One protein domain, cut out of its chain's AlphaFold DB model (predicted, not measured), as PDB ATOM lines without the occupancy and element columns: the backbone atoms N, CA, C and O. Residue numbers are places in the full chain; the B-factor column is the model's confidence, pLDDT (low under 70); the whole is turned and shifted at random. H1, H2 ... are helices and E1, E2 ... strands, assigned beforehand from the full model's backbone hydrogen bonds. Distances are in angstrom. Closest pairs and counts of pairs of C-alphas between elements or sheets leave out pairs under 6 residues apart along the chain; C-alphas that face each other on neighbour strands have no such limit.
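Overview. This is residues 2 to 213 of the 714 residues of the protein "Hypothetical protein" of Symbiodinium sp. KB8 (UniProt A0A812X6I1). A strongly twisted sheet of five short strands runs through the body, with H2, H6 and H11 over one face and H5 beside its E2 edge. The hairpin of H1 and H2 makes one end of the long axis, and a cluster of crossing helices, H3, H6 and H9 with H7 and H8 near, makes the other. The printed part has 212 residues, eleven named helices and five named strands, in chain order H1 H2 E1 E2 H3 H4 E3 H5 E4 H6 H7 H8 H9 E5 H10 H11. The sheet, order E1 E5 E3 E4 E2, is mixed, as is the class; the whole is compact, radius of gyration of the C-alphas 17.4 A, and spans 56 by 35 by 30 A.

Arrangement. Begin at H1, residues 3 to 14, and H2, residues 20 to 33: this helical hairpin touches at Leu 12 and Lys 23, closest C-alphas 6.0 A, a shallow tilt of 14 degrees. Next, E1, residues 37 to 42, is antiparallel to E5, residues 180 to 185; within hydrogen-bond range are N 40 and O 182, 3.1 A apart, and N 182 and O 40, 2.8 A apart, and in the pairs of strands that follow the N and O named are within this range too. E5 is parallel to E3, residues 85 to 88, at N 86 and O 183, 3.0 A. E3 is antiparallel to E4, residues 123 to 125, at N 124 and O 87, 2.7 A. E4 is parallel to E2, residues 47 to 49, at N 48 and O 123, 2.8 A. H2 runs across the strands, height 10.7 A. On the same face, H11, residues 196 to 209, lies over E3 and touches H2 at Asn 21 and Ala 203, closest C-alphas 5.1 A. Also there, H6, residues 129 to 140, touches H3, residues 61 to 74, about perpendicular at 86 degrees, closest C-alphas Cys 64 and His 130, 4.5 A. H6 touches H9, residues 170 to 178, at Cys 135 and Cys 176, closest C-alphas 5.1 A. H9, H4, residues 78 to 81, and H10, residues 187 to 192, only graze the sheet. Pairs O i to N i+4 are within range throughout H1, H2, H3, H6, H9 and H10, but 7 of 10 in H11.

Along the chain. Find C-alpha 3 at (-10.109, 36.443, 76.452), where H1 begins. H5, residues 93 to 109, runs 24.1 A, 12 of 13 such pairs within range. H7, residues 148 to 151, and H4 are too short for one; H8, residues 160 to 167, has 3 of 4. H11 runs 20.0 A to C-alpha 209 at (23.898, 37.322, 70.745).

Size, cuts and confidence. The farthest C-alphas, Ala 4 and Asn 155, are 56.5 A apart. The printed part has no cut; links E2 to H3 and H5 to E4 are long. Residues 205 to 212 are under 70 in pLDDT.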
ATOM      1  N   ASP A   2      -8.198  36.501  80.897       90.12
ATOM      2  CA  ASP A   2      -9.263  37.211  80.168       90.12
ATOM      3  C   ASP A   2      -9.108  37.019  78.640       90.12
ATOM      4  O   ASP A   2      -8.020  37.278  78.114       90.12
ATOM      5  N   PRO A   3     -10.149  36.565  77.908       92.69
ATOM      6  CA  PRO A   3     -10.109  36.443  76.452       92.69
ATOM      7  C   PRO A   3      -9.714  37.730  75.713       92.69
ATOM      8  O   PRO A   3      -9.047  37.644  74.681       92.69
ATOM      9  N   ALA A   4     -10.077  38.911  76.230       93.19
ATOM     10  CA  ALA A   4      -9.707  40.185  75.611       93.19
ATOM     11  C   ALA A   4      -8.187  40.413  75.663       93.19
ATOM     12  O   ALA A   4      -7.568  40.741  74.650       93.19
ATOM     13  N   LEU A   5      -7.572  40.127  76.814       95.06
ATOM     14  CA  LEU A   5      -6.121  40.172  76.987       95.06
ATOM     15  C   LEU A   5      -5.406  39.166  76.069       95.06
ATOM     16  O   LEU A   5      -4.386  39.492  75.464       95.06
ATOM     17  N   VAL A   6      -5.944  37.949  75.914       95.31
ATOM     18  CA  VAL A   6      -5.400  36.946  74.974       95.31
ATOM     19  C   VAL A   6      -5.425  37.470  73.534       95.31
ATOM     20  O   VAL A   6      -4.454  37.290  72.797       95.31
ATOM     21  N   ALA A   7      -6.515  38.123  73.121       93.44
ATOM     22  CA  ALA A   7      -6.631  38.698  71.784       93.44
ATOM     23  C   ALA A   7      -5.594  39.809  71.544       93.44
ATOM     24  O   ALA A   7      -4.954  39.826  70.492       93.44
ATOM     25  N   GLU A   8      -5.368  40.681  72.527       95.44
ATOM     26  CA  GLU A   8      -4.354  41.739  72.447       95.44
ATOM     27  C   GLU A   8      -2.928  41.167  72.365       95.44
ATOM     28  O   GLU A   8      -2.136  41.579  71.515       95.44
ATOM     29  N   LEU A   9      -2.613  40.140  73.162       94.81
ATOM     30  CA  LEU A   9      -1.326  39.438  73.099       94.81
ATOM     31  C   LEU A   9      -1.096  38.762  71.739       94.81
ATOM     32  O   LEU A   9       0.010  38.829  71.200       94.81
ATOM     33  N   ASN A  10      -2.128  38.143  71.159       92.12
ATOM     34  CA  ASN A  10      -2.045  37.578  69.810       92.12
ATOM     35  C   ASN A  10      -1.857  38.676  68.748       92.12
ATOM     36  O   ASN A  10      -1.045  38.504  67.843       92.12
ATOM     37  N   SER A  11      -2.515  39.831  68.896       91.81
ATOM     38  CA  SER A  11      -2.297  40.982  68.012       91.81
ATOM     39  C   SER A  11      -0.846  41.471  68.060       91.81
ATOM     40  O   SER A  11      -0.245  41.712  67.016       91.81
ATOM     41  N   LEU A  12      -0.247  41.568  69.255       92.19
ATOM     42  CA  LEU A  12       1.170  41.924  69.415       92.19
ATOM     43  C   LEU A  12       2.105  40.866  68.811       92.19
ATOM     44  O   LEU A  12       3.128  41.206  68.212       92.19
ATOM     45  N   LYS A  13       1.771  39.575  68.946       87.75
ATOM     46  CA  LYS A  13       2.529  38.479  68.325       87.75
ATOM     47  C   LYS A  13       2.561  38.631  66.806       87.75
ATOM     48  O   LYS A  13       3.636  38.547  66.204       87.75
ATOM     49  N   ASP A  14       1.398  38.876  66.214       84.19
ATOM     50  CA  ASP A  14       1.185  38.831  64.770       84.19
ATOM     51  C   ASP A  14       1.506  40.154  64.049       84.19
ATOM     52  O   ASP A  14       1.566  40.172  62.817       84.19
ATOM     53  N   ASP A  15       1.797  41.235  64.783       83.75
ATOM     54  CA  ASP A  15       2.236  42.516  64.213       83.75
ATOM     55  C   ASP A  15       3.535  42.353  63.405       83.75
ATOM     56  O   ASP A  15       4.617  42.146  63.946       83.75
ATOM     57  N   ARG A  16       3.470  42.455  62.078       76.44
ATOM     58  CA  ARG A  16       4.646  42.259  61.214       76.44
ATOM     59  C   ARG A  16       5.614  43.443  61.203       76.44
ATOM     60  O   ARG A  16       6.722  43.294  60.695       76.44
ATOM     61  N   HIS A  17       5.212  44.597  61.728       79.38
ATOM     62  CA  HIS A  17       5.998  45.826  61.687       79.38
ATOM     63  C   HIS A  17       6.828  46.039  62.957       79.38
ATOM     64  O   HIS A  17       7.861  46.709  62.908       79.38
ATOM     65  N   ALA A  18       6.422  45.448  64.082       79.62
ATOM     66  CA  ALA A  18       7.169  45.531  65.330       79.62
ATOM     67  C   ALA A  18       8.335  44.524  65.393       79.62
ATOM     68  O   ALA A  18       8.189  43.332  65.109       79.62
ATOM     69  N   ALA A  19       9.505  44.987  65.841       79.88
ATOM     70  CA  ALA A  19      10.637  44.114  66.142       79.88
ATOM     71  C   ALA A  19      10.355  43.239  67.378       79.88
ATOM     72  O   ALA A  19       9.631  43.645  68.289       79.88
ATOM     73  N   ILE A  20      10.967  42.049  67.448       83.12
ATOM     74  CA  ILE A  20      10.671  41.051  68.493       83.12
ATOM     75  C   ILE A  20      10.872  41.582  69.924       83.12
ATOM     76  O   ILE A  20      10.051  41.308  70.798       83.12
ATOM     77  N   ASN A  21      11.898  42.406  70.150       86.00
ATOM     78  CA  ASN A  21      12.161  43.014  71.458       86.00
ATOM     79  C   ASN A  21      11.095  44.048  71.837       86.00
ATOM     80  O   ASN A  21      10.657  44.076  72.984       86.00
ATOM     81  N   THR A  22      10.629  44.848  70.874       88.62
ATOM     82  CA  THR A  22       9.531  45.803  71.081       88.62
ATOM     83  C   THR A  22       8.254  45.072  71.471       88.62
ATOM     84  O   THR A  22       7.618  45.437  72.457       88.62
ATOM     85  N   LYS A  23       7.925  43.990  70.753       90.56
ATOM     86  CA  LYS A  23       6.758  43.156  71.060       90.56
ATOM     87  C   LYS A  23       6.829  42.587  72.473       90.56
ATOM     88  O   LYS A  23       5.878  42.725  73.232       90.56
ATOM     89  N   VAL A  24       7.956  41.978  72.851       92.81
ATOM     90  CA  VAL A  24       8.112  41.377  74.186       92.81
ATOM     91  C   VAL A  24       8.074  42.433  75.292       92.81
ATOM     92  O   VAL A  24       7.426  42.200  76.309       92.81
ATOM     93  N   GLY A  25       8.668  43.614  75.094       93.50
ATOM     94  CA  GLY A  25       8.564  44.715  76.059       93.50
ATOM     95  C   GLY A  25       7.122  45.207  76.256       93.50
ATOM     96  O   GLY A  25       6.679  45.423  77.387       93.50
ATOM     97  N   GLN A  26       6.352  45.313  75.168       95.44
ATOM     98  CA  GLN A  26       4.922  45.642  75.227       95.44
ATOM     99  C   GLN A  26       4.118  44.541  75.933       95.44
ATOM    100  O   GLN A  26       3.307  44.846  76.807       95.44
ATOM    101  N   MET A  27       4.392  43.267  75.630       96.56
ATOM    102  CA  MET A  27       3.760  42.127  76.300       96.56
ATOM    103  C   MET A  27       4.054  42.114  77.803       96.56
ATOM    104  O   MET A  27       3.132  41.931  78.588       96.56
ATOM    105  N   GLN A  28       5.299  42.353  78.228       95.94
ATOM    106  CA  GLN A  28       5.651  42.432  79.653       95.94
ATOM    107  C   GLN A  28       4.860  43.526  80.375       95.94
ATOM    108  O   GLN A  28       4.278  43.259  81.422       95.94
ATOM    109  N   THR A  29       4.780  44.719  79.778       96.00
ATOM    110  CA  THR A  29       4.010  45.849  80.326       96.00
ATOM    111  C   THR A  29       2.527  45.503  80.471       96.00
ATOM    112  O   THR A  29       1.891  45.838  81.471       96.00
ATOM    113  N   LEU A  30       1.967  44.823  79.468       96.62
ATOM    114  CA  LEU A  30       0.568  44.419  79.461       96.62
ATOM    115  C   LEU A  30       0.290  43.345  80.523       96.62
ATOM    116  O   LEU A  30      -0.653  43.471  81.299       96.62
ATOM    117  N   LEU A  31       1.142  42.322  80.617       97.62
ATOM    118  CA  LEU A  31       1.003  41.261  81.616       97.62
ATOM    119  C   LEU A  31       1.142  41.798  83.045       97.62
ATOM    120  O   LEU A  31       0.373  41.393  83.912       97.62
ATOM    121  N   GLU A  32       2.073  42.722  83.293       96.50
ATOM    122  CA  GLU A  32       2.263  43.340  84.613       96.50
ATOM    123  C   GLU A  32       1.026  44.144  85.028       96.50
ATOM    124  O   GLU A  32       0.504  43.963  86.128       96.50
ATOM    125  N   ARG A  33       0.473  44.950  84.110       96.50
ATOM    126  CA  ARG A  33      -0.753  45.730  84.344       96.50
ATOM    127  C   ARG A  33      -1.954  44.858  84.719       96.50
ATOM    128  O   ARG A  33      -2.779  45.279  85.522       96.50
ATOM    129  N   HIS A  34      -2.054  43.666  84.136       96.69
ATOM    130  CA  HIS A  34      -3.152  42.729  84.376       96.69
ATOM    131  C   HIS A  34      -2.843  41.676  85.458       96.69
ATOM    132  O   HIS A  34      -3.622  40.742  85.633       96.69
ATOM    133  N   GLY A  35      -1.729  41.803  86.192       96.06
ATOM    134  CA  GLY A  35      -1.375  40.894  87.291       96.06
ATOM    135  C   GLY A  35      -0.922  39.494  86.854       96.06
ATOM    136  O   GLY A  35      -0.914  38.571  87.663       96.06
ATOM    137  N   HIS A  36      -0.540  39.328  85.587       97.62
ATOM    138  CA  HIS A  36      -0.036  38.079  85.003       97.62
ATOM    139  C   HIS A  36       1.498  38.005  84.926       97.62
ATOM    140  O   HIS A  36       2.055  36.961  84.577       97.62
ATOM    141  N   LEU A  37       2.181  39.098  85.272       97.69
ATOM    142  CA  LEU A  37       3.622  39.167  85.489       97.69
ATOM    143  C   LEU A  37       3.878  39.858  86.827       97.69
ATOM    144  O   LEU A  37       3.307  40.911  87.097       97.69
ATOM    145  N   TYR A  38       4.744  39.278  87.656       97.31
ATOM    146  CA  TYR A  38       5.148  39.852  88.940       97.31
ATOM    147  C   TYR A  38       6.647  39.667  89.182       97.31
ATOM    148  O   TYR A  38       7.293  38.835  88.548       97.31
ATOM    149  N   GLN A  39       7.217  40.441  90.102       96.62
ATOM    150  CA  GLN A  39       8.634  40.346  90.455       96.62
ATOM    151  C   GLN A  39       8.813  39.678  91.815       96.62
ATOM    152  O   GLN A  39       8.143  40.034  92.783       96.62
ATOM    153  N   VAL A  40       9.725  38.711  91.905       96.06
ATOM    154  CA  VAL A  40      10.035  38.017  93.164       96.06
ATOM    155  C   VAL A  40      11.493  37.571  93.193       96.06
ATOM    156  O   VAL A  40      12.070  37.245  92.157       96.06
ATOM    157  N   ALA A  41      12.106  37.559  94.378       95.50
ATOM    158  CA  ALA A  41      13.419  36.956  94.569       95.50
ATOM    159  C   ALA A  41      13.300  35.424  94.525       95.50
ATOM    160  O   ALA A  41      12.579  34.838  95.332       95.50
ATOM    161  N   VAL A  42      13.989  34.777  93.582       97.00
ATOM    162  CA  VAL A  42      13.905  33.324  93.374       97.00
ATOM    163  C   VAL A  42      15.257  32.672  93.611       97.00
ATOM    164  O   VAL A  42      16.277  33.105  93.068       97.00
ATOM    165  N   LEU A  43      15.255  31.596  94.399       96.88
ATOM    166  CA  LEU A  43      16.443  30.788  94.642       96.88
ATOM    167  C   LEU A  43      16.761  29.895  93.434       96.88
ATOM    168  O   LEU A  43      15.844  29.319  92.844       96.88
ATOM    169  N   PRO A  44      18.048  29.658  93.119       96.00
ATOM    170  CA  PRO A  44      18.443  28.693  92.092       96.00
ATOM    171  C   PRO A  44      17.828  27.300  92.280       96.00
ATOM    172  O   PRO A  44      17.475  26.645  91.302       96.00
ATOM    173  N   SER A  45      17.632  26.859  93.527       95.75
ATOM    174  CA  SER A  45      16.987  25.581  93.855       95.75
ATOM    175  C   SER A  45      15.519  25.495  93.428       95.75
ATOM    176  O   SER A  45      15.010  24.389  93.295       95.75
ATOM    177  N   GLN A  46      14.856  26.626  93.176       97.44
ATOM    178  CA  GLN A  46      13.459  26.700  92.740       97.44
ATOM    179  C   GLN A  46      13.309  26.798  91.213       97.44
ATOM    180  O   GLN A  46      12.184  26.878  90.711       97.44
ATOM    181  N   LEU A  47      14.425  26.812  90.476       97.75
ATOM    182  CA  LEU A  47      14.464  27.055  89.038       97.75
ATOM    183  C   LEU A  47      14.805  25.783  88.251       97.75
ATOM    184  O   LEU A  47      15.771  25.065  88.535       97.75
ATOM    185  N   LEU A  48      14.036  25.566  87.193       97.69
ATOM    186  CA  LEU A  48      14.314  24.664  86.078       97.69
ATOM    187  C   LEU A  48      14.491  25.467  84.787       97.69
ATOM    188  O   LEU A  48      14.412  26.697  84.768       97.69
ATOM    189  N   VAL A  49      14.762  24.780  83.683       96.94
ATOM    190  CA  VAL A  49      14.825  25.388  82.351       96.94
ATOM    191  C   VAL A  49      13.523  25.100  81.614       96.94
ATOM    192  O   VAL A  49      13.063  23.959  81.599       96.94
ATOM    193  N   HIS A  50      12.917  26.125  81.012       97.00
ATOM    194  CA  HIS A  50      11.693  25.938  80.238       97.00
ATOM    195  C   HIS A  50      11.947  25.028  79.024       97.00
ATOM    196  O   HIS A  50      12.923  25.276  78.314       97.00
ATOM    197  N   PRO A  51      11.067  24.055  78.699       93.88
ATOM    198  CA  PRO A  51      11.178  23.214  77.498       93.88
ATOM    199  C   PRO A  51      11.292  23.965  76.170       93.88
ATOM    200  O   PRO A  51      11.769  23.412  75.196       93.88
ATOM    201  N   ALA A  52      10.867  25.226  76.126       90.25
ATOM    202  CA  ALA A  52      10.950  26.084  74.939       90.25
ATOM    203  C   ALA A  52      12.255  26.895  74.869       90.25
ATOM    204  O   ALA A  52      12.531  27.539  73.858       90.25
ATOM    205  N   ASN A  53      13.052  26.903  75.942       89.25
ATOM    206  CA  ASN A  53      14.257  27.715  76.017       89.25
ATOM    207  C   ASN A  53      15.264  27.297  74.943       89.25
ATOM    208  O   ASN A  53      15.492  26.103  74.728       89.25
ATOM    209  N   ARG A  54      15.873  28.294  74.291       81.94
ATOM    210  CA  ARG A  54      16.796  28.107  73.165       81.94
ATOM    211  C   ARG A  54      16.211  27.175  72.097       81.94
ATOM    212  O   ARG A  54      16.842  26.194  71.722       81.94
ATOM    213  N   CYS A  55      14.981  27.444  71.659       80.69
ATOM    214  CA  CYS A  55      14.288  26.658  70.629       80.69
ATOM    215  C   CYS A  55      14.214  25.148  70.950       80.69
ATOM    216  O   CYS A  55      14.368  24.311  70.068       80.69
ATOM    217  N   GLY A  56      14.027  24.795  72.227       84.00
ATOM    218  CA  GLY A  56      13.942  23.400  72.678       84.00
ATOM    219  C   GLY A  56      15.258  22.773  73.134       84.00
ATOM    220  O   GLY A  56      15.264  21.662  73.660       84.00
ATOM    221  N   MET A  57      16.383  23.477  72.990       80.25
ATOM    222  CA  MET A  57      17.697  22.942  73.348       80.25
ATOM    223  C   MET A  57      17.971  22.910  74.851       80.25
ATOM    224  O   MET A  57      18.844  22.154  75.283       80.25
ATOM    225  N   LEU A  58      17.257  23.705  75.651       89.81
ATOM    226  CA  LEU A  58      17.561  23.919  77.069       89.81
ATOM    227  C   LEU A  58      18.960  24.547  77.255       89.81
ATOM    228  O   LEU A  58      19.308  25.488  76.546       89.81
ATOM    229  N   VAL A  59      19.753  24.086  78.228       89.69
ATOM    230  CA  VAL A  59      21.126  24.566  78.480       89.69
ATOM    231  C   VAL A  59      22.156  23.477  78.194       89.69
ATOM    232  O   VAL A  59      21.868  22.291  78.330       89.69
ATOM    233  N   ASN A  60      23.381  23.875  77.849       88.00
ATOM    234  CA  ASN A  60      24.523  22.964  77.823       88.00
ATOM    235  C   ASN A  60      25.248  23.036  79.179       88.00
ATOM    236  O   ASN A  60      25.531  24.128  79.676       88.00
ATOM    237  N   SER A  61      25.530  21.889  79.806       90.31
ATOM    238  CA  SER A  61      26.127  21.857  81.149       90.31
ATOM    239  C   SER A  61      27.534  22.454  81.196       90.31
ATOM    240  O   SER A  61      27.882  23.105  82.176       90.31
ATOM    241  N   TYR A  62      28.329  22.259  80.140       85.69
ATOM    242  CA  TYR A  62      29.666  22.842  80.058       85.69
ATOM    243  C   TYR A  62      29.588  24.358  79.893       85.69
ATOM    244  O   TYR A  62      30.228  25.076  80.652       85.69
ATOM    245  N   ASP A  63      28.720  24.855  79.005       85.56
ATOM    246  CA  ASP A  63      28.485  26.297  78.840       85.56
ATOM    247  C   ASP A  63      28.024  26.960  80.146       85.56
ATOM    248  O   ASP A  63      28.375  28.108  80.418       85.56
ATOM    249  N   CYS A  64      27.239  26.254  80.973       90.62
ATOM    250  CA  CYS A  64      26.865  26.749  82.300       90.62
ATOM    251  C   CYS A  64      28.115  27.001  83.152       90.62
ATOM    252  O   CYS A  64      28.240  28.060  83.765       90.62
ATOM    253  N   HIS A  65      29.044  26.044  83.171       92.75
ATOM    254  CA  HIS A  65      30.272  26.119  83.965       92.75
ATOM    255  C   HIS A  65      31.270  27.120  83.396       92.75
ATOM    256  O   HIS A  65      31.844  27.885  84.160       92.75
ATOM    257  N   GLU A  66      31.442  27.170  82.076       86.25
ATOM    258  CA  GLU A  66      32.296  28.149  81.398       86.25
ATOM    259  C   GLU A  66      31.794  29.577  81.652       86.25
ATOM    260  O   GLU A  66      32.567  30.471  82.005       86.25
ATOM    261  N   LYS A  67      30.479  29.803  81.540       88.00
ATOM    262  CA  LYS A  67      29.871  31.103  81.844       88.00
ATOM    263  C   LYS A  67      30.016  31.457  83.323       88.00
ATOM    264  O   LYS A  67      30.326  32.604  83.638       88.00
ATOM    265  N   GLY A  68      29.836  30.477  84.207       90.19
ATOM    266  CA  GLY A  68      30.092  30.611  85.638       90.19
ATOM    267  C   GLY A  68      31.536  31.006  85.938       90.19
ATOM    268  O   GLY A  68      31.770  31.980  86.644       90.19
ATOM    269  N   PHE A  69      32.507  30.317  85.336       89.94
ATOM    270  CA  PHE A  69      33.932  30.616  85.459       89.94
ATOM    271  C   PHE A  69      34.278  32.024  84.968       89.94
ATOM    272  O   PHE A  69      34.971  32.761  85.668       89.94
ATOM    273  N   LYS A  70      33.783  32.419  83.790       86.81
ATOM    274  CA  LYS A  70      33.991  33.768  83.241       86.81
ATOM    275  C   LYS A  70      33.445  34.841  84.183       86.81
ATOM    276  O   LYS A  70      34.130  35.826  84.437       86.81
ATOM    277  N   ALA A  71      32.249  34.628  84.732       87.00
ATOM    278  CA  ALA A  71      31.652  35.545  85.695       87.00
ATOM    279  C   ALA A  71      32.445  35.594  87.014       87.00
ATOM    280  O   ALA A  71      32.774  36.682  87.465       87.00
ATOM    281  N   LEU A  72      32.854  34.449  87.572       89.19
ATOM    282  CA  LEU A  72      33.710  34.386  88.769       89.19
ATOM    283  C   LEU A  72      35.071  35.066  88.568       89.19
ATOM    284  O   LEU A  72      35.603  35.665  89.495       89.19
ATOM    285  N   SER A  73      35.644  34.968  87.368       86.94
ATOM    286  CA  SER A  73      36.971  35.520  87.064       86.94
ATOM    287  C   SER A  73      36.979  37.047  86.987       86.94
ATOM    288  O   SER A  73      38.010  37.663  87.236       86.94
ATOM    289  N   VAL A  74      35.844  37.654  86.626       86.56
ATOM    290  CA  VAL A  74      35.669  39.115  86.562       86.56
ATOM    291  C   VAL A  74      34.998  39.658  87.833       86.56
ATOM    292  O   VAL A  74      35.129  40.839  88.141       86.56
ATOM    293  N   GLY A  75      34.311  38.793  88.579       84.94
ATOM    294  CA  GLY A  75      33.404  39.146  89.662       84.94
ATOM    295  C   GLY A  75      31.955  39.190  89.172       84.94
ATOM    296  O   GLY A  75      31.637  39.781  88.134       84.94
ATOM    297  N   PHE A  76      31.059  38.551  89.919       88.00
ATOM    298  CA  PHE A  76      29.632  38.575  89.646       88.00
ATOM    299  C   PHE A  76      29.050  39.964  89.888       88.00
ATOM    300  O   PHE A  76      29.241  40.584  90.929       88.00
ATOM    301  N   ASP A  77      28.253  40.406  88.921       85.19
ATOM    302  CA  ASP A  77      27.512  41.656  88.982       85.19
ATOM    303  C   ASP A  77      26.015  41.352  88.903       85.19
ATOM    304  O   ASP A  77      25.484  41.005  87.842       85.19
ATOM    305  N   ALA A  78      25.333  41.468  90.045       85.56
ATOM    306  CA  ALA A  78      23.903  41.202  90.155       85.56
ATOM    307  C   ALA A  78      23.055  42.152  89.291       85.56
ATOM    308  O   ALA A  78      21.963  41.773  88.866       85.56
ATOM    309  N   SER A  79      23.554  43.353  88.966       85.31
ATOM    310  CA  SER A  79      22.817  44.318  88.138       85.31
ATOM    311  C   SER A  79      22.580  43.800  86.714       85.31
ATOM    312  O   SER A  79      21.541  44.084  86.111       85.31
ATOM    313  N   LYS A  80      23.473  42.935  86.212       83.50
ATOM    314  CA  LYS A  80      23.365  42.288  84.894       83.50
ATOM    315  C   LYS A  80      22.304  41.185  84.831       83.50
ATOM    316  O   LYS A  80      22.059  40.644  83.755       83.50
ATOM    317  N   LEU A  81      21.680  40.840  85.959       86.81
ATOM    318  CA  LEU A  81      20.608  39.843  86.057       86.81
ATOM    319  C   LEU A  81      19.215  40.475  86.216       86.81
ATOM    320  O   LEU A  81      18.236  39.745  86.355       86.81
ATOM    321  N   SER A  82      19.104  41.805  86.169       80.12
ATOM    322  CA  SER A  82      17.844  42.551  86.360       80.12
ATOM    323  C   SER A  82      16.731  42.201  85.357       80.12
ATOM    324  O   SER A  82      15.553  42.313  85.682       80.12
ATOM    325  N   GLU A  83      17.087  41.692  84.175       84.44
ATOM    326  CA  GLU A  83      16.157  41.275  83.109       84.44
ATOM    327  C   GLU A  83      15.906  39.749  83.079       84.44
ATOM    328  O   GLU A  83      15.652  39.141  82.034       84.44
ATOM    329  N   SER A  84      16.005  39.089  84.238       93.31
ATOM    330  CA  SER A  84      15.744  37.650  84.361       93.31
ATOM    331  C   SER A  84      14.243  37.350  84.298       93.31
ATOM    332  O   SER A  84      13.461  37.913  85.065       93.31
ATOM    333  N   VAL A  85      13.835  36.446  83.402       96.25
ATOM    334  CA  VAL A  85      12.433  36.082  83.152       96.25
ATOM    335  C   VAL A  85      12.238  34.569  83.232       96.25
ATOM    336  O   VAL A  85      13.002  33.781  82.657       96.25
ATOM    337  N   CYS A  86      11.185  34.162  83.931       97.56
ATOM    338  CA  CYS A  86      10.761  32.774  84.054       97.56
ATOM    339  C   CYS A  86       9.230  32.652  84.035       97.56
ATOM    340  O   CYS A  86       8.506  33.627  84.223       97.56
ATOM    341  N   PHE A  87       8.752  31.437  83.793       98.38
ATOM    342  CA  PHE A  87       7.343  31.059  83.867       98.38
ATOM    343  C   PHE A  87       7.119  30.173  85.087       98.38
ATOM    344  O   PHE A  87       8.015  29.421  85.465       98.38
ATOM    345  N   GLU A  88       5.951  30.229  85.710       98.38
ATOM    346  CA  GLU A  88       5.573  29.227  86.705       98.38
ATOM    347  C   GLU A  88       5.457  27.835  86.069       98.38
ATOM    348  O   GLU A  88       5.063  27.683  84.915       98.38
ATOM    349  N   VAL A  89       5.781  26.794  86.837       97.31
ATOM    350  CA  VAL A  89       5.510  25.407  86.432       97.31
ATOM    351  C   VAL A  89       4.000  25.214  86.270       97.31
ATOM    352  O   VAL A  89       3.215  25.667  87.108       97.31
ATOM    353  N   ALA A  90       3.592  24.505  85.217       96.25
ATOM    354  CA  ALA A  90       2.188  24.297  84.898       96.25
ATOM    355  C   ALA A  90       1.415  23.638  86.056       96.25
ATOM    356  O   ALA A  90       1.915  22.751  86.758       96.25
ATOM    357  N   LYS A  91       0.157  24.057  86.230       93.75
ATOM    358  CA  LYS A  91      -0.782  23.446  87.187       93.75
ATOM    359  C   LYS A  91      -1.409  22.165  86.635       93.75
ATOM    360  O   LYS A  91      -1.753  21.275  87.409       93.75
ATOM    361  N   ASP A  92      -1.522  22.067  85.311       93.94
ATOM    362  CA  ASP A  92      -1.980  20.859  84.634       93.94
ATOM    363  C   ASP A  92      -0.985  19.699  84.855       93.94
ATOM    364  O   ASP A  92       0.205  19.855  84.557       93.94
ATOM    365  N   PRO A  93      -1.431  18.532  85.362       92.75
ATOM    366  CA  PRO A  93      -0.539  17.418  85.674       92.75
ATOM    367  C   PRO A  93       0.241  16.872  84.472       92.75
ATOM    368  O   PRO A  93       1.387  16.448  84.640       92.75
ATOM    369  N   VAL A  94      -0.346  16.881  83.271       92.44
ATOM    370  CA  VAL A  94       0.276  16.331  82.057       92.44
ATOM    371  C   VAL A  94       1.370  17.270  81.562       92.44
ATOM    372  O   VAL A  94       2.503  16.840  81.332       92.44
ATOM    373  N   VAL A  95       1.065  18.566  81.460       92.69
ATOM    374  CA  VAL A  95       2.040  19.587  81.053       92.69
ATOM    375  C   VAL A  95       3.172  19.680  82.074       92.69
ATOM    376  O   VAL A  95       4.344  19.692  81.693       92.69
ATOM    377  N   LYS A  96       2.852  19.643  83.374       94.31
ATOM    378  CA  LYS A  96       3.849  19.616  84.450       94.31
ATOM    379  C   LYS A  96       4.785  18.418  84.326       94.31
ATOM    380  O   LYS A  96       6.002  18.582  84.406       94.31
ATOM    381  N   ALA A  97       4.243  17.218  84.111       92.31
ATOM    382  CA  ALA A  97       5.051  16.017  83.929       92.31
ATOM    383  C   ALA A  97       5.998  16.151  82.724       92.31
ATOM    384  O   ALA A  97       7.173  15.805  82.832       92.31
ATOM    385  N   MET A  98       5.533  16.724  81.610       92.56
ATOM    386  CA  MET A  98       6.362  16.997  80.430       92.56
ATOM    387  C   MET A  98       7.485  18.015  80.716       92.56
ATOM    388  O   MET A  98       8.644  17.782  80.345       92.56
ATOM    389  N   GLN A  99       7.176  19.109  81.421       94.56
ATOM    390  CA  GLN A  99       8.151  20.137  81.809       94.56
ATOM    391  C   GLN A  99       9.251  19.559  82.719       94.56
ATOM    392  O   GLN A  99      10.445  19.810  82.506       94.56
ATOM    393  N   LEU A 100       8.867  18.727  83.695       94.50
ATOM    394  CA  LEU A 100       9.801  18.024  84.578       94.50
ATOM    395  C   LEU A 100      10.628  16.985  83.814       94.50
ATOM    396  O   LEU A 100      11.849  16.950  83.965       94.50
ATOM    397  N   GLN A 101       9.999  16.188  82.948       92.38
ATOM    398  CA  GLN A 101      10.676  15.143  82.179       92.38
ATOM    399  C   GLN A 101      11.779  15.713  81.281       92.38
ATOM    400  O   GLN A 101      12.853  15.119  81.181       92.38
ATOM    401  N   SER A 102      11.553  16.879  80.669       91.19
ATOM    402  CA  SER A 102      12.573  17.575  79.873       91.19
ATOM    403  C   SER A 102      13.828  17.901  80.697       91.19
ATOM    404  O   SER A 102      14.949  17.665  80.248       91.19
ATOM    405  N   ASN A 103      13.654  18.372  81.936       94.88
ATOM    406  CA  ASN A 103      14.765  18.689  82.835       94.88
ATOM    407  C   ASN A 103      15.427  17.430  83.416       94.88
ATOM    408  O   ASN A 103      16.649  17.390  83.537       94.88
ATOM    409  N   LEU A 104      14.660  16.377  83.709       92.75
ATOM    410  CA  LEU A 104      15.208  15.083  84.128       92.75
ATOM    411  C   LEU A 104      16.116  14.485  83.045       92.75
ATOM    412  O   LEU A 104      17.232  14.059  83.345       92.75
ATOM    413  N   LYS A 105      15.681  14.519  81.776       86.88
ATOM    414  CA  LYS A 105      16.500  14.096  80.627       86.88
ATOM    415  C   LYS A 105      17.778  14.928  80.509       86.88
ATOM    416  O   LYS A 105      18.857  14.364  80.333       86.88
ATOM    417  N   LEU A 106      17.672  16.250  80.656       90.19
ATOM    418  CA  LEU A 106      18.817  17.163  80.634       90.19
ATOM    419  C   LEU A 106      19.842  16.840  81.736       90.19
ATOM    420  O   LEU A 106      21.034  16.718  81.454       90.19
ATOM    421  N   VAL A 107      19.391  16.675  82.981       91.00
ATOM    422  CA  VAL A 107      20.269  16.346  84.115       91.00
ATOM    423  C   VAL A 107      20.938  14.991  83.898       91.00
ATOM    424  O   VAL A 107      22.155  14.883  84.060       91.00
ATOM    425  N   ALA A 108      20.190  13.978  83.452       85.12
ATOM    426  CA  ALA A 108      20.744  12.661  83.147       85.12
ATOM    427  C   ALA A 108      21.819  12.722  82.045       85.12
ATOM    428  O   ALA A 108      22.860  12.064  82.149       85.12
ATOM    429  N   ALA A 109      21.607  13.535  81.004       80.19
ATOM    430  CA  ALA A 109      22.582  13.761  79.937       80.19
ATOM    431  C   ALA A 109      23.836  14.512  80.422       80.19
ATOM    432  O   ALA A 109      24.917  14.299  79.883       80.19
ATOM    433  N   SER A 110      23.717  15.332  81.470       85.31
ATOM    434  CA  SER A 110      24.820  16.148  81.991       85.31
ATOM    435  C   SER A 110      25.886  15.383  82.781       85.31
ATOM    436  O   SER A 110      26.903  15.979  83.102       85.31
ATOM    437  N   GLU A 111      25.677  14.106  83.120       84.75
ATOM    438  CA  GLU A 111      26.650  13.283  83.874       84.75
ATOM    439  C   GLU A 111      27.147  13.965  85.158       84.75
ATOM    440  O   GLU A 111      28.342  14.169  85.357       84.75
ATOM    441  N   ASN A 112      26.205  14.334  86.030       90.69
ATOM    442  CA  ASN A 112      26.468  15.001  87.309       90.69
ATOM    443  C   ASN A 112      27.018  16.442  87.204       90.69
ATOM    444  O   ASN A 112      27.420  17.027  88.207       90.69
ATOM    445  N   ARG A 113      26.998  17.058  86.014       93.38
ATOM    446  CA  ARG A 113      27.398  18.467  85.829       93.38
ATOM    447  C   ARG A 113      26.281  19.469  86.146       93.38
ATOM    448  O   ARG A 113      26.563  20.646  86.364       93.38
ATOM    449  N   LEU A 114      25.023  19.031  86.167       95.00
ATOM    450  CA  LEU A 114      23.868  19.831  86.585       95.00
ATOM    451  C   LEU A 114      23.234  19.247  87.848       95.00
ATOM    452  O   LEU A 114      23.280  18.036  88.069       95.00
ATOM    453  N   ALA A 115      22.627  20.114  88.658       95.38
ATOM    454  CA  ALA A 115      21.969  19.707  89.895       95.38
ATOM    455  C   ALA A 115      20.739  18.823  89.619       95.38
ATOM    456  O   ALA A 115      20.015  19.079  88.650       95.38
ATOM    457  N   PRO A 116      20.452  17.836  90.488       93.25
ATOM    458  CA  PRO A 116      19.235  17.041  90.393       93.25
ATOM    459  C   PRO A 116      17.978  17.905  90.542       93.25
ATOM    460  O   PRO A 116      17.988  18.958  91.185       93.25
ATOM    461  N   VAL A 117      16.879  17.431  89.948       93.88
ATOM    462  CA  VAL A 117      15.547  18.009  90.158       93.88
ATOM    463  C   VAL A 117      15.106  17.663  91.584       93.88
ATOM    464  O   VAL A 117      15.043  16.485  91.930       93.88
ATOM    465  N   SER A 118      14.854  18.668  92.423       84.81
ATOM    466  CA  SER A 118      14.705  18.526  93.878       84.81
ATOM    467  C   SER A 118      13.271  18.680  94.394       84.81
ATOM    468  O   SER A 118      13.066  18.753  95.603       84.81
ATOM    469  N   SER A 119      12.261  18.700  93.517       85.31
ATOM    470  CA  SER A 119      10.829  18.939  93.811       85.31
ATOM    471  C   SER A 119      10.502  20.304  94.433       85.31
ATOM    472  O   SER A 119       9.332  20.646  94.602       85.31
ATOM    473  N   LEU A 120      11.525  21.108  94.725       92.25
ATOM    474  CA  LEU A 120      11.414  22.485  95.197       92.25
ATOM    475  C   LEU A 120      11.142  23.464  94.049       92.25
ATOM    476  O   LEU A 120      10.916  24.652  94.287       92.25
ATOM    477  N   GLU A 121      11.198  22.991  92.803       95.50
ATOM    478  CA  GLU A 121      11.104  23.845  91.635       95.50
ATOM    479  C   GLU A 121       9.691  24.341  91.369       95.50
ATOM    480  O   GLU A 121       8.726  23.582  91.281       95.50
ATOM    481  N   ARG A 122       9.599  25.661  91.220       96.88
ATOM    482  CA  ARG A 122       8.353  26.394  90.992       96.88
ATOM    483  C   ARG A 122       8.356  27.154  89.674       96.88
ATOM    484  O   ARG A 122       7.284  27.531  89.212       96.88
ATOM    485  N   TYR A 123       9.531  27.356  89.076       98.31
ATOM    486  CA  TYR A 123       9.708  28.236  87.929       98.31
ATOM    487  C   TYR A 123      10.597  27.622  86.841       98.31
ATOM    488  O   TYR A 123      11.520  26.854  87.115       98.31
ATOM    489  N   LEU A 124      10.345  28.015  85.599       98.06
ATOM    490  CA  LEU A 124      10.988  27.567  84.373       98.06
ATOM    491  C   LEU A 124      11.621  28.766  83.663       98.06
ATOM    492  O   LEU A 124      10.938  29.673  83.197       98.06
ATOM    493  N   THR A 125      12.947  28.787  83.589       97.00
ATOM    494  CA  THR A 125      13.714  29.920  83.052       97.00
ATOM    495  C   THR A 125      13.675  29.976  81.524       97.00
ATOM    496  O   THR A 125      13.865  28.953  80.859       97.00
ATOM    497  N   VAL A 126      13.489  31.183  80.978       93.31
ATOM    498  CA  VAL A 126      13.624  31.501  79.538       93.31
ATOM    499  C   VAL A 126      14.725  32.531  79.260       93.31
ATOM    500  O   VAL A 126      15.130  32.710  78.116       93.31
ATOM    501  N   SER A 127      15.246  33.184  80.302       91.19
ATOM    502  CA  SER A 127      16.484  33.966  80.269       91.19
ATOM    503  C   SER A 127      17.345  33.647  81.497       91.19
ATOM    504  O   SER A 127      16.909  32.949  82.412       91.19
ATOM    505  N   ALA A 128      18.615  34.068  81.479       91.19
ATOM    506  CA  ALA A 128      19.607  33.794  82.529       91.19
ATOM    507  C   ALA A 128      19.804  32.300  82.909       91.19
ATOM    508  O   ALA A 128      20.511  31.997  83.869       91.19
ATOM    509  N   SER A 129      19.280  31.356  82.115       93.56
ATOM    510  CA  SER A 129      19.222  29.927  82.455       93.56
ATOM    511  C   SER A 129      20.583  29.298  82.751       93.56
ATOM    512  O   SER A 129      20.717  28.551  83.708       93.56
ATOM    513  N   HIS A 130      21.625  29.606  81.972       92.12
ATOM    514  CA  HIS A 130      22.964  29.049  82.227       92.12
ATOM    515  C   HIS A 130      23.530  29.501  83.580       92.12
ATOM    516  O   HIS A 130      24.144  28.712  84.291       92.12
ATOM    517  N   VAL A 131      23.290  30.764  83.956       92.69
ATOM    518  CA  VAL A 131      23.751  31.317  85.235       92.69
ATOM    519  C   VAL A 131      22.968  30.696  86.387       92.69
ATOM    520  O   VAL A 131      23.574  30.263  87.363       92.69
ATOM    521  N   SER A 132      21.642  30.573  86.260       95.19
ATOM    522  CA  SER A 132      20.820  29.943  87.297       95.19
ATOM    523  C   SER A 132      21.157  28.472  87.497       95.19
ATOM    524  O   SER A 132      21.257  28.030  88.638       95.19
ATOM    525  N   GLN A 133      21.397  27.725  86.417       96.50
ATOM    526  CA  GLN A 133      21.778  26.319  86.521       96.50
ATOM    527  C   GLN A 133      23.200  26.139  87.079       96.50
ATOM    528  O   GLN A 133      23.417  25.214  87.856       96.50
ATOM    529  N   PHE A 134      24.144  27.044  86.788       96.38
ATOM    530  CA  PHE A 134      25.458  27.043  87.447       96.38
ATOM    531  C   PHE A 134      25.351  27.331  88.951       96.38
ATOM    532  O   PHE A 134      25.896  26.581  89.759       96.38
ATOM    533  N   CYS A 135      24.594  28.365  89.340       95.88
ATOM    534  CA  CYS A 135      24.370  28.692  90.750       95.88
ATOM    535  C   CYS A 135      23.701  27.527  91.494       95.88
ATOM    536  O   CYS A 135      24.099  27.211  92.613       95.88
ATOM    537  N   LYS A 136      22.726  26.858  90.860       96.88
ATOM    538  CA  LYS A 136      22.052  25.670  91.404       96.88
ATOM    539  C   LYS A 136      23.021  24.494  91.567       96.88
ATOM    540  O   LYS A 136      23.007  23.847  92.609       96.88
ATOM    541  N   ALA A 137      23.873  24.240  90.570       95.94
ATOM    542  CA  ALA A 137      24.886  23.185  90.616       95.94
ATOM    543  C   ALA A 137      25.847  23.377  91.798       95.94
ATOM    544  O   ALA A 137      26.001  22.466  92.608       95.94
ATOM    545  N   VAL A 138      26.402  24.583  91.955       95.69
ATOM    546  CA  VAL A 138      27.295  24.926  93.074       95.69
ATOM    547  C   VAL A 138      26.578  24.836  94.421       95.69
ATOM    548  O   VAL A 138      27.109  24.243  95.359       95.69
ATOM    549  N   ALA A 139      25.370  25.403  94.526       94.62
ATOM    550  CA  ALA A 139      24.599  25.414  95.770       94.62
ATOM    551  C   ALA A 139      24.178  24.005  96.218       94.62
ATOM    552  O   ALA A 139      24.024  23.775  97.414       94.62
ATOM    553  N   SER A 140      24.012  23.066  95.278       93.38
ATOM    554  CA  SER A 140      23.701  21.668  95.596       93.38
ATOM    555  C   SER A 140      24.864  20.928  96.259       93.38
ATOM    556  O   SER A 140      24.629  19.963  96.975       93.38
ATOM    557  N   GLY A 141      26.111  21.339  95.998       90.12
ATOM    558  CA  GLY A 141      27.320  20.694  96.519       90.12
ATOM    559  C   GLY A 141      27.600  19.279  95.993       90.12
ATOM    560  O   GLY A 141      28.571  18.663  96.421       90.12
ATOM    561  N   HIS A 142      26.784  18.753  95.073       88.56
ATOM    562  CA  HIS A 142      26.892  17.374  94.576       88.56
ATOM    563  C   HIS A 142      27.363  17.274  93.120       88.56
ATOM    564  O   HIS A 142      27.600  16.172  92.626       88.56
ATOM    565  N   CYS A 143      27.507  18.407  92.431       94.88
ATOM    566  CA  CYS A 143      27.890  18.437  91.026       94.88
ATOM    567  C   CYS A 143      29.407  18.379  90.822       94.88
ATOM    568  O   CYS A 143      30.191  18.799  91.675       94.88
ATOM    569  N   SER A 144      29.816  17.913  89.645       93.25
ATOM    570  CA  SER A 144      31.201  17.961  89.177       93.25
ATOM    571  C   SER A 144      31.369  18.893  87.978       93.25
ATOM    572  O   SER A 144      30.393  19.281  87.341       93.25
ATOM    573  N   THR A 145      32.605  19.266  87.651       90.94
ATOM    574  CA  THR A 145      32.951  20.095  86.492       90.94
ATOM    575  C   THR A 145      34.136  19.522  85.720       90.94
ATOM    576  O   THR A 145      35.123  19.073  86.301       90.94
ATOM    577  N   GLU A 146      34.045  19.590  84.392       86.81
ATOM    578  CA  GLU A 146      35.134  19.247  83.467       86.81
ATOM    579  C   GLU A 146      35.836  20.491  82.906       86.81
ATOM    580  O   GLU A 146      36.735  20.386  82.076       86.81
ATOM    581  N   HIS A 147      35.440  21.688  83.348       86.94
ATOM    582  CA  HIS A 147      36.105  22.917  82.941       86.94
ATOM    583  C   HIS A 147      37.508  22.965  83.554       86.94
ATOM    584  O   HIS A 147      37.634  22.983  84.778       86.94
ATOM    585  N   GLU A 148      38.553  23.042  82.726       84.38
ATOM    586  CA  GLU A 148      39.959  22.858  83.126       84.38
ATOM    587  C   GLU A 148      40.340  23.646  84.392       84.38
ATOM    588  O   GLU A 148      40.850  23.089  85.366       84.38
ATOM    589  N   VAL A 149      39.998  24.938  84.426       85.50
ATOM    590  CA  VAL A 149      40.358  25.829  85.542       85.50
ATOM    591  C   VAL A 149      39.548  25.567  86.814       85.50
ATOM    592  O   VAL A 149      40.073  25.771  87.911       85.50
ATOM    593  N   LEU A 150      38.281  25.156  86.688       88.94
ATOM    594  CA  LEU A 150      37.414  24.871  87.838       88.94
ATOM    595  C   LEU A 150      37.727  23.482  88.404       88.94
ATOM    596  O   LEU A 150      37.784  23.304  89.617       88.94
ATOM    597  N   LYS A 151      38.024  22.522  87.523       88.75
ATOM    598  CA  LYS A 151      38.450  21.172  87.882       88.75
ATOM    599  C   LYS A 151      39.710  21.193  88.742       88.75
ATOM    600  O   LYS A 151      39.764  20.491  89.747       88.75
ATOM    601  N   GLY A 152      40.669  22.062  88.418       86.62
ATOM    602  CA  GLY A 152      41.890  22.251  89.207       86.62
ATOM    603  C   GLY A 152      41.699  22.875  90.599       86.62
ATOM    604  O   GLY A 152      42.653  22.896  91.365       86.62
ATOM    605  N   VAL A 153      40.510  23.390  90.946       88.06
ATOM    606  CA  VAL A 153      40.262  24.006  92.268       88.06
ATOM    607  C   VAL A 153      40.041  22.956  93.349       88.06
ATOM    608  O   VAL A 153      40.581  23.078  94.441       88.06
ATOM    609  N   ASN A 154      39.241  21.932  93.051       86.94
ATOM    610  CA  ASN A 154      38.872  20.896  94.015       86.94
ATOM    611  C   ASN A 154      38.640  19.545  93.330       86.94
ATOM    612  O   ASN A 154      37.593  18.920  93.479       86.94
ATOM    613  N   ASN A 155      39.600  19.133  92.499       86.56
ATOM    614  CA  ASN A 155      39.582  17.866  91.762       86.56
ATOM    615  C   ASN A 155      38.245  17.580  91.041       86.56
ATOM    616  O   ASN A 155      37.722  16.468  91.066       86.56
ATOM    617  N   GLY A 156      37.657  18.611  90.432       87.56
ATOM    618  CA  GLY A 156      36.380  18.514  89.723       87.56
ATOM    619  C   GLY A 156      35.126  18.671  90.579       87.56
ATOM    620  O   GLY A 156      34.064  18.836  89.991       87.56
ATOM    621  N   ALA A 157      35.190  18.670  91.912       91.44
ATOM    622  CA  ALA A 157      34.010  18.885  92.750       91.44
ATOM    623  C   ALA A 157      33.583  20.362  92.744       91.44
ATOM    624  O   ALA A 157      34.387  21.257  93.013       91.44
ATOM    625  N   LEU A 158      32.307  20.616  92.452       93.00
ATOM    626  CA  LEU A 158      31.751  21.956  92.305       93.00
ATOM    627  C   LEU A 158      30.957  22.346  93.564       93.00
ATOM    628  O   LEU A 158      29.751  22.121  93.647       93.00
ATOM    629  N   THR A 159      31.642  22.932  94.551       93.69
ATOM    630  CA  THR A 159      31.054  23.345  95.844       93.69
ATOM    631  C   THR A 159      31.303  24.821  96.139       93.69
ATOM    632  O   THR A 159      32.291  25.389  95.668       93.69
ATOM    633  N   MET A 160      30.446  25.453  96.952       94.75
ATOM    634  CA  MET A 160      30.650  26.858  97.330       94.75
ATOM    635  C   MET A 160      32.006  27.075  98.012       94.75
ATOM    636  O   MET A 160      32.750  27.957  97.593       94.75
ATOM    637  N   ASP A 161      32.358  26.241  98.994       91.94
ATOM    638  CA  ASP A 161      33.613  26.372  99.747       91.94
ATOM    639  C   ASP A 161      34.836  26.333  98.826       91.94
ATOM    640  O   ASP A 161      35.744  27.162  98.941       91.94
ATOM    641  N   SER A 162      34.828  25.421  97.846       89.69
ATOM    642  CA  SER A 162      35.918  25.323  96.874       89.69
ATOM    643  C   SER A 162      36.053  26.592  96.034       89.69
ATOM    644  O   SER A 162      37.158  27.113  95.880       89.69
ATOM    645  N   LEU A 163      34.944  27.152  95.546       92.31
ATOM    646  CA  LEU A 163      34.971  28.356  94.719       92.31
ATOM    647  C   LEU A 163      35.328  29.601  95.536       92.31
ATOM    648  O   LEU A 163      36.101  30.433  95.061       92.31
ATOM    649  N   GLN A 164      34.849  29.712  96.777       91.88
ATOM    650  CA  GLN A 164      35.199  30.820  97.667       91.88
ATOM    651  C   GLN A 164      36.675  30.803  98.063       91.88
ATOM    652  O   GLN A 164      37.271  31.873  98.182       91.88
ATOM    653  N   SER A 165      37.302  29.624  98.178       89.88
ATOM    654  CA  SER A 165      38.742  29.530  98.451       89.88
ATOM    655  C   SER A 165      39.600  30.228  97.380       89.88
ATOM    656  O   SER A 165      40.639  30.809  97.702       89.88
ATOM    657  N   LYS A 166      39.135  30.233  96.120       90.69
ATOM    658  CA  LYS A 166      39.855  30.789  94.965       90.69
ATOM    659  C   LYS A 166      39.382  32.180  94.551       90.69
ATOM    660  O   LYS A 166      40.214  33.059  94.352       90.69
ATOM    661  N   PHE A 167      38.074  32.375  94.391       91.69
ATOM    662  CA  PHE A 167      37.502  33.588  93.795       91.69
ATOM    663  C   PHE A 167      37.015  34.606  94.835       91.69
ATOM    664  O   PHE A 167      36.973  35.793  94.532       91.69
ATOM    665  N   LYS A 168      36.684  34.166  96.062       92.69
ATOM    666  CA  LYS A 168      36.228  35.021  97.184       92.69
ATOM    667  C   LYS A 168      35.056  35.960  96.835       92.69
ATOM    668  O   LYS A 168      34.931  37.050  97.395       92.69
ATOM    669  N   ASP A 169      34.205  35.552  95.897       91.00
ATOM    670  CA  ASP A 169      33.123  36.373  95.365       91.00
ATOM    671  C   ASP A 169      31.869  36.296  96.252       91.00
ATOM    672  O   ASP A 169      31.087  35.340  96.199       91.00
ATOM    673  N   LYS A 170      31.666  37.329  97.076       94.12
ATOM    674  CA  LYS A 170      30.514  37.431  97.981       94.12
ATOM    675  C   LYS A 170      29.186  37.669  97.270       94.12
ATOM    676  O   LYS A 170      28.150  37.279  97.806       94.12
ATOM    677  N   VAL A 171      29.195  38.277  96.085       93.75
ATOM    678  CA  VAL A 171      27.970  38.472  95.298       93.75
ATOM    679  C   VAL A 171      27.500  37.121  94.777       93.75
ATOM    680  O   VAL A 171      26.331  36.774  94.926       93.75
ATOM    681  N   PHE A 172      28.419  36.313  94.253       94.56
ATOM    682  CA  PHE A 172      28.116  34.958  93.813       94.56
ATOM    683  C   PHE A 172      27.551  34.077  94.941       94.56
ATOM    684  O   PHE A 172      26.539  33.403  94.752       94.56
ATOM    685  N   GLU A 173      28.147  34.135  96.138       95.25
ATOM    686  CA  GLU A 173      27.636  33.429  97.323       95.25
ATOM    687  C   GLU A 173      26.177  33.808  97.631       95.25
ATOM    688  O   GLU A 173      25.329  32.941  97.859       95.25
ATOM    689  N   GLN A 174      25.859  35.106  97.569       94.81
ATOM    690  CA  GLN A 174      24.496  35.597  97.763       94.81
ATOM    691  C   GLN A 174      23.545  35.108  96.667       94.81
ATOM    692  O   GLN A 174      22.443  34.672  96.989       94.81
ATOM    693  N   LEU A 175      23.953  35.109  95.397       94.12
ATOM    694  CA  LEU A 175      23.114  34.608  94.302       94.12
ATOM    695  C   LEU A 175      22.765  33.121  94.477       94.12
ATOM    696  O   LEU A 175      21.633  32.722  94.204       94.12
ATOM    697  N   CYS A 176      23.697  32.309  94.981       94.69
ATOM    698  CA  CYS A 176      23.471  30.887  95.242       94.69
ATOM    699  C   CYS A 176      22.465  30.620  96.372       94.69
ATOM    700  O   CYS A 176      21.619  29.737  96.222       94.69
ATOM    701  N   TYR A 177      22.540  31.365  97.481       94.12
ATOM    702  CA  TYR A 177      21.770  31.055  98.700       94.12
ATOM    703  C   TYR A 177      20.636  32.023  99.031       94.12
ATOM    704  O   TYR A 177      19.785  31.697  99.856       94.12
ATOM    705  N   LYS A 178      20.607  33.205  98.414       94.38
ATOM    706  CA  LYS A 178      19.540  34.208  98.564       94.38
ATOM    707  C   LYS A 178      18.782  34.460  97.261       94.38
ATOM    708  O   LYS A 178      17.669  34.973  97.307       94.38
ATOM    709  N   GLY A 179      19.349  34.059  96.123       94.25
ATOM    710  CA  GLY A 179      18.739  34.275  94.817       94.25
ATOM    711  C   GLY A 179      18.811  35.734  94.372       94.25
ATOM    712  O   GLY A 179      19.561  36.540  94.919       94.25
ATOM    713  N   TRP A 180      18.031  36.064  93.347       95.56
ATOM    714  CA  TRP A 180      17.873  37.428  92.834       95.56
ATOM    715  C   TRP A 180      16.469  37.622  92.275       95.56
ATOM    716  O   TRP A 180      15.697  36.667  92.202       95.56
ATOM    717  N   THR A 181      16.124  38.852  91.906       96.12
ATOM    718  CA  THR A 181      14.794  39.199  91.394       96.12
ATOM    719  C   THR A 181      14.564  38.658  89.982       96.12
ATOM    720  O   THR A 181      15.366  38.895  89.080       96.12
ATOM    721  N   TRP A 182      13.433  37.982  89.788       97.06
ATOM    722  CA  TRP A 182      12.938  37.498  88.499       97.06
ATOM    723  C   TRP A 182      11.575  38.101  88.181       97.06
ATOM    724  O   TRP A 182      10.714  38.176  89.058       97.06
ATOM    725  N   LYS A 183      11.352  38.436  86.908       97.50
ATOM    726  CA  LYS A 183      10.021  38.662  86.335       97.50
ATOM    727  C   LYS A 183       9.379  37.291  86.077       97.50
ATOM    728  O   LYS A 183       9.798  36.564  85.176       97.50
ATOM    729  N   CYS A 184       8.404  36.926  86.898       98.06
ATOM    730  CA  CYS A 184       7.701  35.648  86.865       98.06
ATOM    731  C   CYS A 184       6.357  35.805  86.153       98.06
ATOM    732  O   CYS A 184       5.536  36.627  86.555       98.06
ATOM    733  N   ILE A 185       6.140  35.014  85.106       98.31
ATOM    734  CA  ILE A 185       4.884  34.962  84.352       98.31
ATOM    735  C   ILE A 185       4.050  33.781  84.851       98.31
ATOM    736  O   ILE A 185       4.569  32.675  85.013       98.31
ATOM    737  N   THR A 186       2.760  34.015  85.097       97.88
ATOM    738  CA  THR A 186       1.860  33.015  85.700       97.88
ATOM    739  C   THR A 186       1.622  31.802  84.798       97.88
ATOM    740  O   THR A 186       1.598  31.928  83.570       97.88
ATOM    741  N   ALA A 187       1.378  30.630  85.395       96.69
ATOM    742  CA  ALA A 187       1.102  29.395  84.648       96.69
ATOM    743  C   ALA A 187      -0.145  29.522  83.747       96.69
ATOM    744  O   ALA A 187      -0.189  28.978  82.643       96.69
ATOM    745  N   GLU A 188      -1.148  30.288  84.186       95.81
ATOM    746  CA  GLU A 188      -2.359  30.591  83.417       95.81
ATOM    747  C   GLU A 188      -2.057  31.325  82.107       95.81
ATOM    748  O   GLU A 188      -2.795  31.170  81.131       95.81
ATOM    749  N   THR A 189      -0.997  32.136  82.080       96.56
ATOM    750  CA  THR A 189      -0.586  32.873  80.883       96.56
ATOM    751  C   THR A 189      -0.011  31.932  79.836       96.56
ATOM    752  O   THR A 189      -0.406  32.025  78.678       96.56
ATOM    753  N   GLU A 190       0.868  30.997  80.215       95.75
ATOM    754  CA  GLU A 190       1.380  29.978  79.283       95.75
ATOM    755  C   GLU A 190       0.245  29.077  78.787       95.75
ATOM    756  O   GLU A 190       0.149  28.808  77.593       95.75
ATOM    757  N   GLN A 191      -0.665  28.670  79.676       94.50
ATOM    758  CA  GLN A 191      -1.816  27.854  79.297       94.50
ATOM    759  C   GLN A 191      -2.695  28.549  78.245       94.50
ATOM    760  O   GLN A 191      -3.164  27.906  77.306       94.50
ATOM    761  N   ALA A 192      -2.924  29.856  78.391       94.44
ATOM    762  CA  ALA A 192      -3.729  30.640  77.459       94.44
ATOM    763  C   ALA A 192      -2.958  31.067  76.193       94.44
ATOM    764  O   ALA A 192      -3.557  31.244  75.133       94.44
ATOM    765  N   CYS A 193      -1.635  31.215  76.283       94.44
ATOM    766  CA  CYS A 193      -0.752  31.593  75.183       94.44
ATOM    767  C   CYS A 193       0.471  30.654  75.104       94.44
ATOM    768  O   CYS A 193       1.588  31.081  75.415       94.44
ATOM    769  N   PRO A 194       0.315  29.401  74.622       91.75
ATOM    770  CA  PRO A 194       1.393  28.397  74.642       91.75
ATOM    771  C   PRO A 194       2.645  28.775  73.835       91.75
ATOM    772  O   PRO A 194       3.728  28.239  74.047       91.75
ATOM    773  N   TRP A 195       2.514  29.717  72.898       89.62
ATOM    774  CA  TRP A 195       3.607  30.238  72.071       89.62
ATOM    775  C   TRP A 195       4.533  31.217  72.817       89.62
ATOM    776  O   TRP A 195       5.634  31.515  72.349       89.62
ATOM    777  N   MET A 196       4.100  31.754  73.961       94.31
ATOM    778  CA  MET A 196       4.750  32.887  74.621       94.31
ATOM    779  C   MET A 196       6.163  32.589  75.143       94.31
ATOM    780  O   MET A 196       7.057  33.397  74.867       94.31
ATOM    781  N   PRO A 197       6.442  31.447  75.809       94.19
ATOM    782  CA  PRO A 197       7.794  31.149  76.285       94.19
ATOM    783  C   PRO A 197       8.846  31.170  75.168       94.19
ATOM    784  O   PRO A 197       9.966  31.645  75.363       94.19
ATOM    785  N   ALA A 198       8.471  30.708  73.973       88.06
ATOM    786  CA  ALA A 198       9.348  30.661  72.809       88.06
ATOM    787  C   ALA A 198       9.652  32.039  72.214       88.06
ATOM    788  O   ALA A 198      10.762  32.284  71.739       88.06
ATOM    789  N   MET A 199       8.689  32.954  72.267       89.38
ATOM    790  CA  MET A 199       8.888  34.335  71.843       89.38
ATOM    791  C   MET A 199       9.738  35.114  72.854       89.38
ATOM    792  O   MET A 199      10.642  35.851  72.463       89.38
ATOM    793  N   PHE A 200       9.502  34.901  74.151       92.19
ATOM    794  CA  PHE A 200      10.277  35.528  75.222       92.19
ATOM    795  C   PHE A 200      11.739  35.086  75.206       92.19
ATOM    796  O   PHE A 200      12.624  35.937  75.237       92.19
ATOM    797  N   GLN A 201      12.016  33.783  75.090       87.38
ATOM    798  CA  GLN A 201      13.404  33.323  74.966       87.38
ATOM    799  C   GLN A 201      14.067  33.886  73.701       87.38
ATOM    800  O   GLN A 201      15.228  34.279  73.750       87.38
ATOM    801  N   ALA A 202      13.340  33.985  72.583       82.56
ATOM    802  CA  ALA A 202      13.888  34.511  71.338       82.56
ATOM    803  C   ALA A 202      14.293  35.985  71.477       82.56
ATOM    804  O   ALA A 202      15.403  36.340  71.092       82.56
ATOM    805  N   ALA A 203      13.443  36.817  72.088       86.12
ATOM    806  CA  ALA A 203      13.754  38.219  72.365       86.12
ATOM    807  C   ALA A 203      14.915  38.369  73.359       86.12
ATOM    808  O   ALA A 203      15.900  39.049  73.083       86.12
ATOM    809  N   LEU A 204      14.844  37.688  74.505       81.75
ATOM    810  CA  LEU A 204      15.805  37.861  75.599       81.75
ATOM    811  C   LEU A 204      17.180  37.257  75.288       81.75
ATOM    812  O   LEU A 204      18.183  37.676  75.865       81.75
ATOM    813  N   ASN A 205      17.256  36.323  74.336       69.75
ATOM    814  CA  ASN A 205      18.530  35.828  73.829       69.75
ATOM    815  C   ASN A 205      19.205  36.814  72.857       69.75
ATOM    816  O   ASN A 205      20.432  36.783  72.772       69.75
ATOM    817  N   THR A 206      18.488  37.751  72.214       63.66
ATOM    818  CA  THR A 206      19.113  38.739  71.300       63.66
ATOM    819  C   THR A 206      20.150  39.634  71.991       63.66
ATOM    820  O   THR A 206      21.170  39.965  71.390       63.66
ATOM    821  N   ALA A 207      19.961  39.960  73.277       54.38
ATOM    822  CA  ALA A 207      20.898  40.780  74.052       54.38
ATOM    823  C   ALA A 207      22.235  40.066  74.347       54.38
ATOM    824  O   ALA A 207      23.268  40.716  74.492       54.38
ATOM    825  N   GLY A 208      22.241  38.726  74.400       50.44
ATOM    826  CA  GLY A 208      23.458  37.913  74.544       50.44
ATOM    827  C   GLY A 208      24.141  37.562  73.215       50.44
ATOM    828  O   GLY A 208      25.331  37.242  73.204       50.44
ATOM    829  N   MET A 209      23.409  37.644  72.097       45.03
ATOM    830  CA  MET A 209      23.898  37.322  70.745       45.03
ATOM    831  C   MET A 209      24.919  38.335  70.210       45.03
ATOM    832  O   MET A 209      25.678  38.005  69.306       45.03
ATOM    833  N   VAL A 210      25.016  39.535  70.799       43.41
ATOM    834  CA  VAL A 210      26.072  40.508  70.453       43.41
ATOM    835  C   VAL A 210      27.471  40.003  70.869       43.41
ATOM    836  O   VAL A 210      28.470  40.516  70.377       43.41
ATOM    837  N   ALA A 211      27.572  38.965  71.717       48.50
ATOM    838  CA  ALA A 211      28.855  38.434  72.193       48.50
ATOM    839  C   ALA A 211      29.165  36.964  71.822       48.50
ATOM    840  O   ALA A 211      30.339  36.595  71.836       48.50
ATOM    841  N   LYS A 212      28.177  36.106  71.506       66.56
ATOM    842  CA  LYS A 212      28.408  34.683  71.157       66.56
ATOM    843  C   LYS A 212      27.674  34.308  69.868       66.56
ATOM    844  O   LYS A 212      26.450  34.377  69.817       66.56
ATOM    845  N   VAL A 213      28.434  33.886  68.856       75.50
ATOM    846  CA  VAL A 213      27.914  33.378  67.575       75.50
ATOM    847  C   VAL A 213      27.224  32.023  67.811       75.50
ATOM    848  O   VAL A 213      27.813  31.181  68.493       75.50
TER     849      VAL A 213